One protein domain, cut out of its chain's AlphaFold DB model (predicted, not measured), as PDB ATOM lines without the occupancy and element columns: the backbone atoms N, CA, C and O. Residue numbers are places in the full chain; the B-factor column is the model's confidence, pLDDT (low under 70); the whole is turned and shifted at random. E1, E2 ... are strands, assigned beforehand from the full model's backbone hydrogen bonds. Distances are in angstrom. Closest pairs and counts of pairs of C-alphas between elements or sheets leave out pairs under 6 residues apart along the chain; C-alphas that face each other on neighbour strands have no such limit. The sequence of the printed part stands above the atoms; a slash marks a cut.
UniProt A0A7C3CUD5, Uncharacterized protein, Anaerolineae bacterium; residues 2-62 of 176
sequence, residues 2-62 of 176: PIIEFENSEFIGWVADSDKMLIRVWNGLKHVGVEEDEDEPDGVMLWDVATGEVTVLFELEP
ATOM      1  N   PRO A   2     239.846 253.298 188.220       46.31
ATOM      2  CA  PRO A   2     241.302 253.248 188.286       46.31
ATOM      3  C   PRO A   2     241.854 254.661 188.051       46.31
ATOM      4  O   PRO A   2     241.367 255.374 187.176       46.31
ATOM      5  N   ILE A   3     242.814 255.068 188.876       54.25
ATOM      6  CA  ILE A   3     243.644 256.248 188.633       54.25
ATOM      7  C   ILE A   3     244.808 255.749 187.782       54.25
ATOM      8  O   ILE A   3     245.402 254.723 188.115       54.25
ATOM      9  N   ILE A   4     245.084 256.424 186.671       61.62
ATOM     10  CA  ILE A   4     246.229 256.123 185.818       61.62
ATOM     11  C   ILE A   4     247.218 257.265 186.023       61.62
ATOM     12  O   ILE A   4     246.901 258.413 185.721       61.62
ATOM     13  N   GLU A   5     248.372 256.950 186.606       59.31
ATOM     14  CA  GLU A   5     249.440 257.911 186.876       59.31
ATOM     15  C   GLU A   5     250.507 257.791 185.790       59.31
ATOM     16  O   GLU A   5     250.993 256.697 185.504       59.31
ATOM     17  N   PHE A   6     250.854 258.927 185.191       64.31
ATOM     18  CA  PHE A   6     252.019 259.059 184.330       64.31
ATOM     19  C   PHE A   6     253.052 259.876 185.092       64.31
ATOM     20  O   PHE A   6     252.922 261.097 185.224       64.31
ATOM     21  N   GLU A   7     254.062 259.196 185.623       67.38
ATOM     22  CA  GLU A   7     255.257 259.877 186.110       67.38
ATOM     23  C   GLU A   7     255.907 260.616 184.941       67.38
ATOM     24  O   GLU A   7     255.892 260.121 183.813       67.38
ATOM     25  N   ASN A   8     256.457 261.800 185.215       78.19
ATOM     26  CA  ASN A   8     257.191 262.575 184.224       78.19
ATOM     27  C   ASN A   8     256.360 262.832 182.956       78.19
ATOM     28  O   ASN A   8     256.778 262.525 181.843       78.19
ATOM     29  N   SER A   9     255.175 263.429 183.105       80.75
ATOM     30  CA  SER A   9     254.343 263.817 181.962       80.75
ATOM     31  C   SER A   9     253.617 265.146 182.156       80.75
ATOM     32  O   SER A   9     253.319 265.556 183.279       80.75
ATOM     33  N   GLU A  10     253.348 265.830 181.045       86.75
ATOM     34  CA  GLU A  10     252.552 267.054 180.965       86.75
ATOM     35  C   GLU A  10     251.268 266.765 180.200       86.75
ATOM     36  O   GLU A  10     251.294 266.217 179.096       86.75
ATOM     37  N   PHE A  11     250.133 267.195 180.737       86.94
ATOM     38  CA  PHE A  11     248.895 267.208 179.974       86.94
ATOM     39  C   PHE A  11     248.874 268.416 179.030       86.94
ATOM     40  O   PHE A  11     248.926 269.555 179.487       86.94
ATOM     41  N   ILE A  12     248.752 268.169 177.724       87.94
ATOM     42  CA  ILE A  12     248.671 269.234 176.712       87.94
ATOM     43  C   ILE A  12     247.213 269.600 176.434       87.94
ATOM     44  O   ILE A  12     246.870 270.778 176.340       87.94
ATOM     45  N   GLY A  13     246.346 268.600 176.261       88.25
ATOM     46  CA  GLY A  13     244.954 268.837 175.897       88.25
ATOM     47  C   GLY A  13     244.178 267.575 175.539       88.25
ATOM     48  O   GLY A  13     244.746 266.559 175.140       88.25
ATOM     49  N   TRP A  14     242.854 267.665 175.657       89.94
ATOM     50  CA  TRP A  14     241.927 266.664 175.134       89.94
ATOM     51  C   TRP A  14     241.703 266.905 173.651       89.94
ATOM     52  O   TRP A  14     241.523 268.051 173.242       89.94
ATOM     53  N   VAL A  15     241.643 265.832 172.866       87.50
ATOM     54  CA  VAL A  15     241.138 265.945 171.500       87.50
ATOM     55  C   VAL A  15     239.618 265.880 171.551       87.50
ATOM     56  O   VAL A  15     239.055 264.939 172.118       87.50
ATOM     57  N   ALA A  16     238.956 266.894 171.000       85.50
ATOM     58  CA  ALA A  16     237.514 267.045 171.108       85.50
ATOM     59  C   ALA A  16     236.762 265.842 170.540       85.50
ATOM     60  O   ALA A  16     237.212 265.171 169.608       85.50
ATOM     61  N   ASP A  17     235.596 265.590 171.132       87.00
ATOM     62  CA  ASP A  17     234.694 264.500 170.762       87.00
ATOM     63  C   ASP A  17     235.358 263.104 170.783       87.00
ATOM     64  O   ASP A  17     234.934 262.191 170.073       87.00
ATOM     65  N   SER A  18     236.400 262.917 171.608       88.00
ATOM     66  CA  SER A  18     237.119 261.648 171.748       88.00
ATOM     67  C   SER A  18     237.576 261.375 173.186       88.00
ATOM     68  O   SER A  18     237.738 262.299 173.978       88.00
ATOM     69  N   ASP A  19     237.865 260.107 173.496       90.31
ATOM     70  CA  ASP A  19     238.527 259.693 174.745       90.31
ATOM     71  C   ASP A  19     240.064 259.761 174.639       90.31
ATOM     72  O   ASP A  19     240.783 259.070 175.367       90.31
ATOM     73  N   LYS A  20     240.587 260.557 173.694       89.50
ATOM     74  CA  LYS A  20     242.025 260.701 173.473       89.50
ATOM     75  C   LYS A  20     242.541 262.027 174.003       89.50
ATOM     76  O   LYS A  20     241.905 263.070 173.849       89.50
ATOM     77  N   MET A  21     243.746 261.999 174.552       90.50
ATOM     78  CA  MET A  21     244.462 263.201 174.957       90.50
ATOM     79  C   MET A  21     245.896 263.207 174.461       90.50
ATOM     80  O   MET A  21     246.506 262.157 174.255       90.50
ATOM     81  N   LEU A  22     246.424 264.413 174.281       90.31
ATOM     82  CA  LEU A  22     247.840 264.621 174.065       90.31
ATOM     83  C   LEU A  22     248.538 264.795 175.406       90.31
ATOM     84  O   LEU A  22     248.146 265.625 176.233       90.31
ATOM     85  N   ILE A  23     249.612 264.034 175.565       88.12
ATOM     86  CA  ILE A  23     250.532 264.148 176.685       88.12
ATOM     87  C   ILE A  23     251.945 264.364 176.158       88.12
ATOM     88  O   ILE A  23     252.350 263.791 175.144       88.12
ATOM     89  N   ARG A  24     252.687 265.219 176.847       86.88
ATOM     90  CA  ARG A  24     254.140 265.280 176.750       86.88
ATOM     91  C   ARG A  24     254.696 264.324 177.786       86.88
ATOM     92  O   ARG A  24     254.142 264.242 178.880       86.88
ATOM     93  N   VAL A  25     255.757 263.605 177.460       81.12
ATOM     94  CA  VAL A  25     256.417 262.713 178.416       81.12
ATOM     95  C   VAL A  25     257.906 263.006 178.465       81.12
ATOM     96  O   VAL A  25     258.527 263.262 177.437       81.12
ATOM     97  N   TRP A  26     258.467 262.949 179.666       76.44
ATOM     98  CA  TRP A  26     259.898 262.950 179.923       76.44
ATOM     99  C   TRP A  26     260.309 261.528 180.311       76.44
ATOM    100  O   TRP A  26     259.647 260.896 181.138       76.44
ATOM    101  N   ASN A  27     261.389 261.006 179.725       63.50
ATOM    102  CA  ASN A  27     261.956 259.698 180.086       63.50
ATOM    103  C   ASN A  27     260.988 258.489 179.922       63.50
ATOM    104  O   ASN A  27     261.083 257.489 180.647       63.50
ATOM    105  N   GLY A  28     260.018 258.583 179.004       50.09
ATOM    106  CA  GLY A  28     258.857 257.696 178.849       50.09
ATOM    107  C   GLY A  28     259.058 256.451 177.974       50.09
ATOM    108  O   GLY A  28     258.203 255.564 177.977       50.09
ATOM    109  N   LEU A  29     260.183 256.324 177.261       46.56
ATOM    110  CA  LEU A  29     260.548 255.102 176.534       46.56
ATOM    111  C   LEU A  29     261.972 254.698 176.909       46.56
ATOM    112  O   LEU A  29     262.912 254.912 176.155       46.56
ATOM    113  N   LYS A  30     262.140 254.058 178.076       44.19
ATOM    114  CA  LYS A  30     263.407 253.412 178.459       44.19
ATOM    115  C   LYS A  30     263.845 252.398 177.392       44.19
ATOM    116  O   LYS A  30     263.557 251.203 177.497       44.19
ATOM    117  N   HIS A  31     264.614 252.835 176.401       39.72
ATOM    118  CA  HIS A  31     265.557 251.968 175.719       39.72
ATOM    119  C   HIS A  31     266.634 251.617 176.745       39.72
ATOM    120  O   HIS A  31     267.444 252.441 177.151       39.72
ATOM    121  N   VAL A  32     266.570 250.386 177.250       34.47
ATOM    122  CA  VAL A  32     267.503 249.854 178.246       34.47
ATOM    123  C   VAL A  32     268.945 250.061 177.764       34.47
ATOM    124  O   VAL A  32     269.368 249.387 176.826       34.47
ATOM    125  N   GLY A  33     269.702 250.940 178.430       36.06
ATOM    126  CA  GLY A  33     271.165 250.983 178.322       36.06
ATOM    127  C   GLY A  33     271.826 252.301 177.912       36.06
ATOM    128  O   GLY A  33     273.015 252.256 177.607       36.06
ATOM    129  N   VAL A  34     271.125 253.438 177.914       42.38
ATOM    130  CA  VAL A  34     271.746 254.758 177.699       42.38
ATOM    131  C   VAL A  34     271.571 255.595 178.968       42.38
ATOM    132  O   VAL A  34     270.451 255.768 179.440       42.38
ATOM    133  N   GLU A  35     272.683 256.019 179.567       45.00
ATOM    134  CA  GLU A  35     272.703 257.141 180.513       45.00
ATOM    135  C   GLU A  35     272.751 258.413 179.668       45.00
ATOM    136  O   GLU A  35     273.695 258.532 178.893       45.00
ATOM    137  N   GLU A  36     271.776 259.316 179.790       51.28
ATOM    138  CA  GLU A  36     271.908 260.736 179.420       51.28
ATOM    139  C   GLU A  36     270.724 261.569 179.958       51.28
ATOM    140  O   GLU A  36     269.769 261.004 180.492       51.28
ATOM    141  N   ASP A  37     270.897 262.896 179.926       47.78
ATOM    142  CA  ASP A  37     270.326 263.937 180.800       47.78
ATOM    143  C   ASP A  37     268.827 263.819 181.153       47.78
ATOM    144  O   ASP A  37     267.956 263.742 180.294       47.78
ATOM    145  N   GLU A  38     268.520 263.893 182.456       51.91
ATOM    146  CA  GLU A  38     267.174 263.704 183.033       51.91
ATOM    147  C   GLU A  38     266.157 264.822 182.694       51.91
ATOM    148  O   GLU A  38     264.991 264.711 183.085       51.91
ATOM    149  N   ASP A  39     266.571 265.873 181.976       53.19
ATOM    150  CA  ASP A  39     265.844 267.146 181.870       53.19
ATOM    151  C   ASP A  39     265.143 267.401 180.514       53.19
ATOM    152  O   ASP A  39     264.402 268.382 180.402       53.19
ATOM    153  N   GLU A  40     265.296 266.540 179.498       53.38
ATOM    154  CA  GLU A  40     264.661 266.730 178.176       53.38
ATOM    155  C   GLU A  40     263.476 265.770 177.934       53.38
ATOM    156  O   GLU A  40     263.525 264.594 178.306       53.38
ATOM    157  N   PRO A  41     262.349 266.242 177.363       58.50
ATOM    158  CA  PRO A  41     261.217 265.372 177.073       58.50
ATOM    159  C   PRO A  41     261.474 264.463 175.864       58.50
ATOM    160  O   PRO A  41     261.841 264.927 174.789       58.50
ATOM    161  N   ASP A  42     261.123 263.183 176.012       69.62
ATOM    162  CA  ASP A  42     261.222 262.128 174.984       69.62
ATOM    163  C   ASP A  42     260.195 262.284 173.845       69.62
ATOM    164  O   ASP A  42     260.158 261.493 172.900       69.62
ATOM    165  N   GLY A  43     259.299 263.268 173.956       82.50
ATOM    166  CA  GLY A  43     258.391 263.653 172.888       82.50
ATOM    167  C   GLY A  43     256.929 263.758 173.302       82.50
ATOM    168  O   GLY A  43     256.562 263.965 174.463       82.50
ATOM    169  N   VAL A  44     256.062 263.672 172.296       87.25
ATOM    170  CA  VAL A  44     254.627 263.947 172.418       87.25
ATOM    171  C   VAL A  44     253.849 262.735 171.947       87.25
ATOM    172  O   VAL A  44     254.077 262.215 170.853       87.25
ATOM    173  N   MET A  45     252.893 262.305 172.762       88.81
ATOM    174  CA  MET A  45     252.108 261.101 172.534       88.81
ATOM    175  C   MET A  45     250.615 261.415 172.504       88.81
ATOM    176  O   MET A  45     250.119 262.272 173.234       88.81
ATOM    177  N   LEU A  46     249.893 260.682 171.661       89.69
ATOM    178  CA  LEU A  46     248.441 260.602 171.662       89.69
ATOM    179  C   LEU A  46     248.040 259.338 172.417       89.69
ATOM    180  O   LEU A  46     248.348 258.231 171.977       89.69
ATOM    181  N   TRP A  47     247.347 259.500 173.535       88.69
ATOM    182  CA  TRP A  47     246.883 258.388 174.352       88.69
ATOM    183  C   TRP A  47     245.361 258.259 174.265       88.69
ATOM    184  O   TRP A  47     244.640 259.212 174.548       88.69
ATOM    185  N   ASP A  48     244.878 257.080 173.871       90.44
ATOM    186  CA  ASP A  48     243.481 256.667 173.981       90.44
ATOM    187  C   ASP A  48     243.218 256.090 175.378       90.44
ATOM    188  O   ASP A  48     243.670 254.995 175.726       90.44
ATOM    189  N   VAL A  49     242.492 256.844 176.202       87.00
ATOM    190  CA  VAL A  49     242.243 256.491 177.606       87.00
ATOM    191  C   VAL A  49     241.243 255.339 177.725       87.00
ATOM    192  O   VAL A  49     241.293 254.579 178.694       87.00
ATOM    193  N   ALA A  50     240.354 255.169 176.742       88.38
ATOM    194  CA  ALA A  50     239.363 254.100 176.748       88.38
ATOM    195  C   ALA A  50     240.001 252.732 176.466       88.38
ATOM    196  O   ALA A  50     239.603 251.733 177.071       88.38
ATOM    197  N   THR A  51     240.986 252.677 175.564       87.50
ATOM    198  CA  THR A  51     241.659 251.426 175.171       87.50
ATOM    199  C   THR A  51     242.998 251.200 175.873       87.50
ATOM    200  O   THR A  51     243.454 250.058 175.956       87.50
ATOM    201  N   GLY A  52     243.627 252.258 176.390       83.31
ATOM    202  CA  GLY A  52     244.994 252.227 176.912       83.31
ATOM    203  C   GLY A  52     246.074 252.323 175.827       83.31
ATOM    204  O   GLY A  52     247.250 252.154 176.135       83.31
ATOM    205  N   GLU A  53     245.704 252.558 174.566       85.69
ATOM    206  CA  GLU A  53     246.638 252.605 173.437       85.69
ATOM    207  C   GLU A  53     247.378 253.945 173.360       85.69
ATOM    208  O   GLU A  53     246.761 255.007 173.370       85.69
ATOM    209  N   VAL A  54     248.705 253.897 173.218       84.38
ATOM    210  CA  VAL A  54     249.563 255.083 173.110       84.38
ATOM    211  C   VAL A  54     250.232 255.115 171.739       84.38
ATOM    212  O   VAL A  54     250.869 254.149 171.324       84.38
ATOM    213  N   THR A  55     250.107 256.241 171.040       86.62
ATOM    214  CA  THR A  55     250.758 256.510 169.755       86.62
ATOM    215  C   THR A  55     251.765 257.644 169.913       86.62
ATOM    216  O   THR A  55     251.394 258.750 170.292       86.62
ATOM    217  N   VAL A  56     253.030 257.409 169.564       85.19
ATOM    218  CA  VAL A  56     254.048 258.473 169.519       85.19
ATOM    219  C   VAL A  56     253.763 259.382 168.325       85.19
ATOM    220  O   VAL A  56     253.666 258.898 167.194       85.19
ATOM    221  N   LEU A  57     253.584 260.683 168.558       85.38
ATOM    222  CA  LEU A  57     253.405 261.687 167.505       85.38
ATOM    223  C   LEU A  57     254.746 262.290 167.082       85.38
ATOM    224  O   LEU A  57     255.000 262.374 165.882       85.38
ATOM    225  N   PHE A  58     255.583 262.645 168.055       84.12
ATOM    226  CA  PHE A  58     256.893 263.266 167.862       84.12
ATOM    227  C   PHE A  58     257.906 262.630 168.814       84.12
ATOM    228  O   PHE A  58     257.550 262.373 169.962       84.12
ATOM    229  N   GLU A  59     259.123 262.377 168.324       74.88
ATOM    230  CA  GLU A  59     260.245 261.789 169.088       74.88
ATOM    231  C   GLU A  59     261.181 262.845 169.703       74.88
ATOM    232  O   GLU A  59     262.018 262.515 170.529       74.88
ATOM    233  N   LEU A  60     261.051 264.107 169.292       74.31
ATOM    234  CA  LEU A  60     261.744 265.265 169.872       74.31
ATOM    235  C   LEU A  60     260.701 266.258 170.396       74.31
ATOM    236  O   LEU A  60     259.506 266.025 170.195       74.31
ATOM    237  N   GLU A  61     261.118 267.348 171.049       74.31
ATOM    238  CA  GLU A  61     260.212 268.370 171.597       74.31
ATOM    239  C   GLU A  61     259.927 269.512 170.601       74.31
ATOM    240  O   GLU A  61     260.589 270.552 170.625       74.31
ATOM    241  N   PRO A  62     258.901 269.412 169.732       84.38
ATOM    242  CA  PRO A  62     258.427 270.586 169.034       84.38
ATOM    243  C   PRO A  62     257.730 271.539 170.006       84.38
ATOM    244  O   PRO A  62     257.099 271.149 170.995       84.38
TER     245      PRO A  62
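What this domain is: This is residues 2 to 62 of the 176 residues of an uncharacterized protein of Anaerolineae bacterium (UniProt A0A7C3CUD5). Look for one small, strongly twisted sheet of four strands that zigzags from edge to edge, with a long loop whose residues 31 to 36 stick out. The printed part has 61 residues, no named helix, and E1, E2, E3, E4 in chain and sheet order, antiparallel: a meander, each strand the antiparallel neighbour of the one before. It is all strand, though strands hold 26 of the 61 residues, and only just compact, close to loose: radius of gyration of the C-alphas 12.3 A, spans 39 by 27 by 15 A.

Where its parts are: Find C-alpha 9 at (254.343, 263.817, 181.962), where E1, residues 9 to 14, begins. E2 is residues 20 to 26, 19.1 A; E3, residues 41 to 48, 20.0 A, bends by 50 degrees at residue 44. E4, residues 54 to 58, ends at (256.893, 263.266, 167.862).

How they stand to each other: In hairpin E2 and E3, N 23 and O 45 are 3.0 A apart. In hairpin E1 and E2, see N 10 and O 24, 2.8 A. In hairpin E3 and E4, see N 46 and O 55, 2.8 A. Edge strands E1 and E4 are apart.

The domain as a whole: The farthest C-alphas, Asp 17 and Glu 35, are 39.9 A apart. The printed part has no cut; the link E2 to E3 is long. Residues 2 to 7 and 27 to 42 have pLDDT under 70.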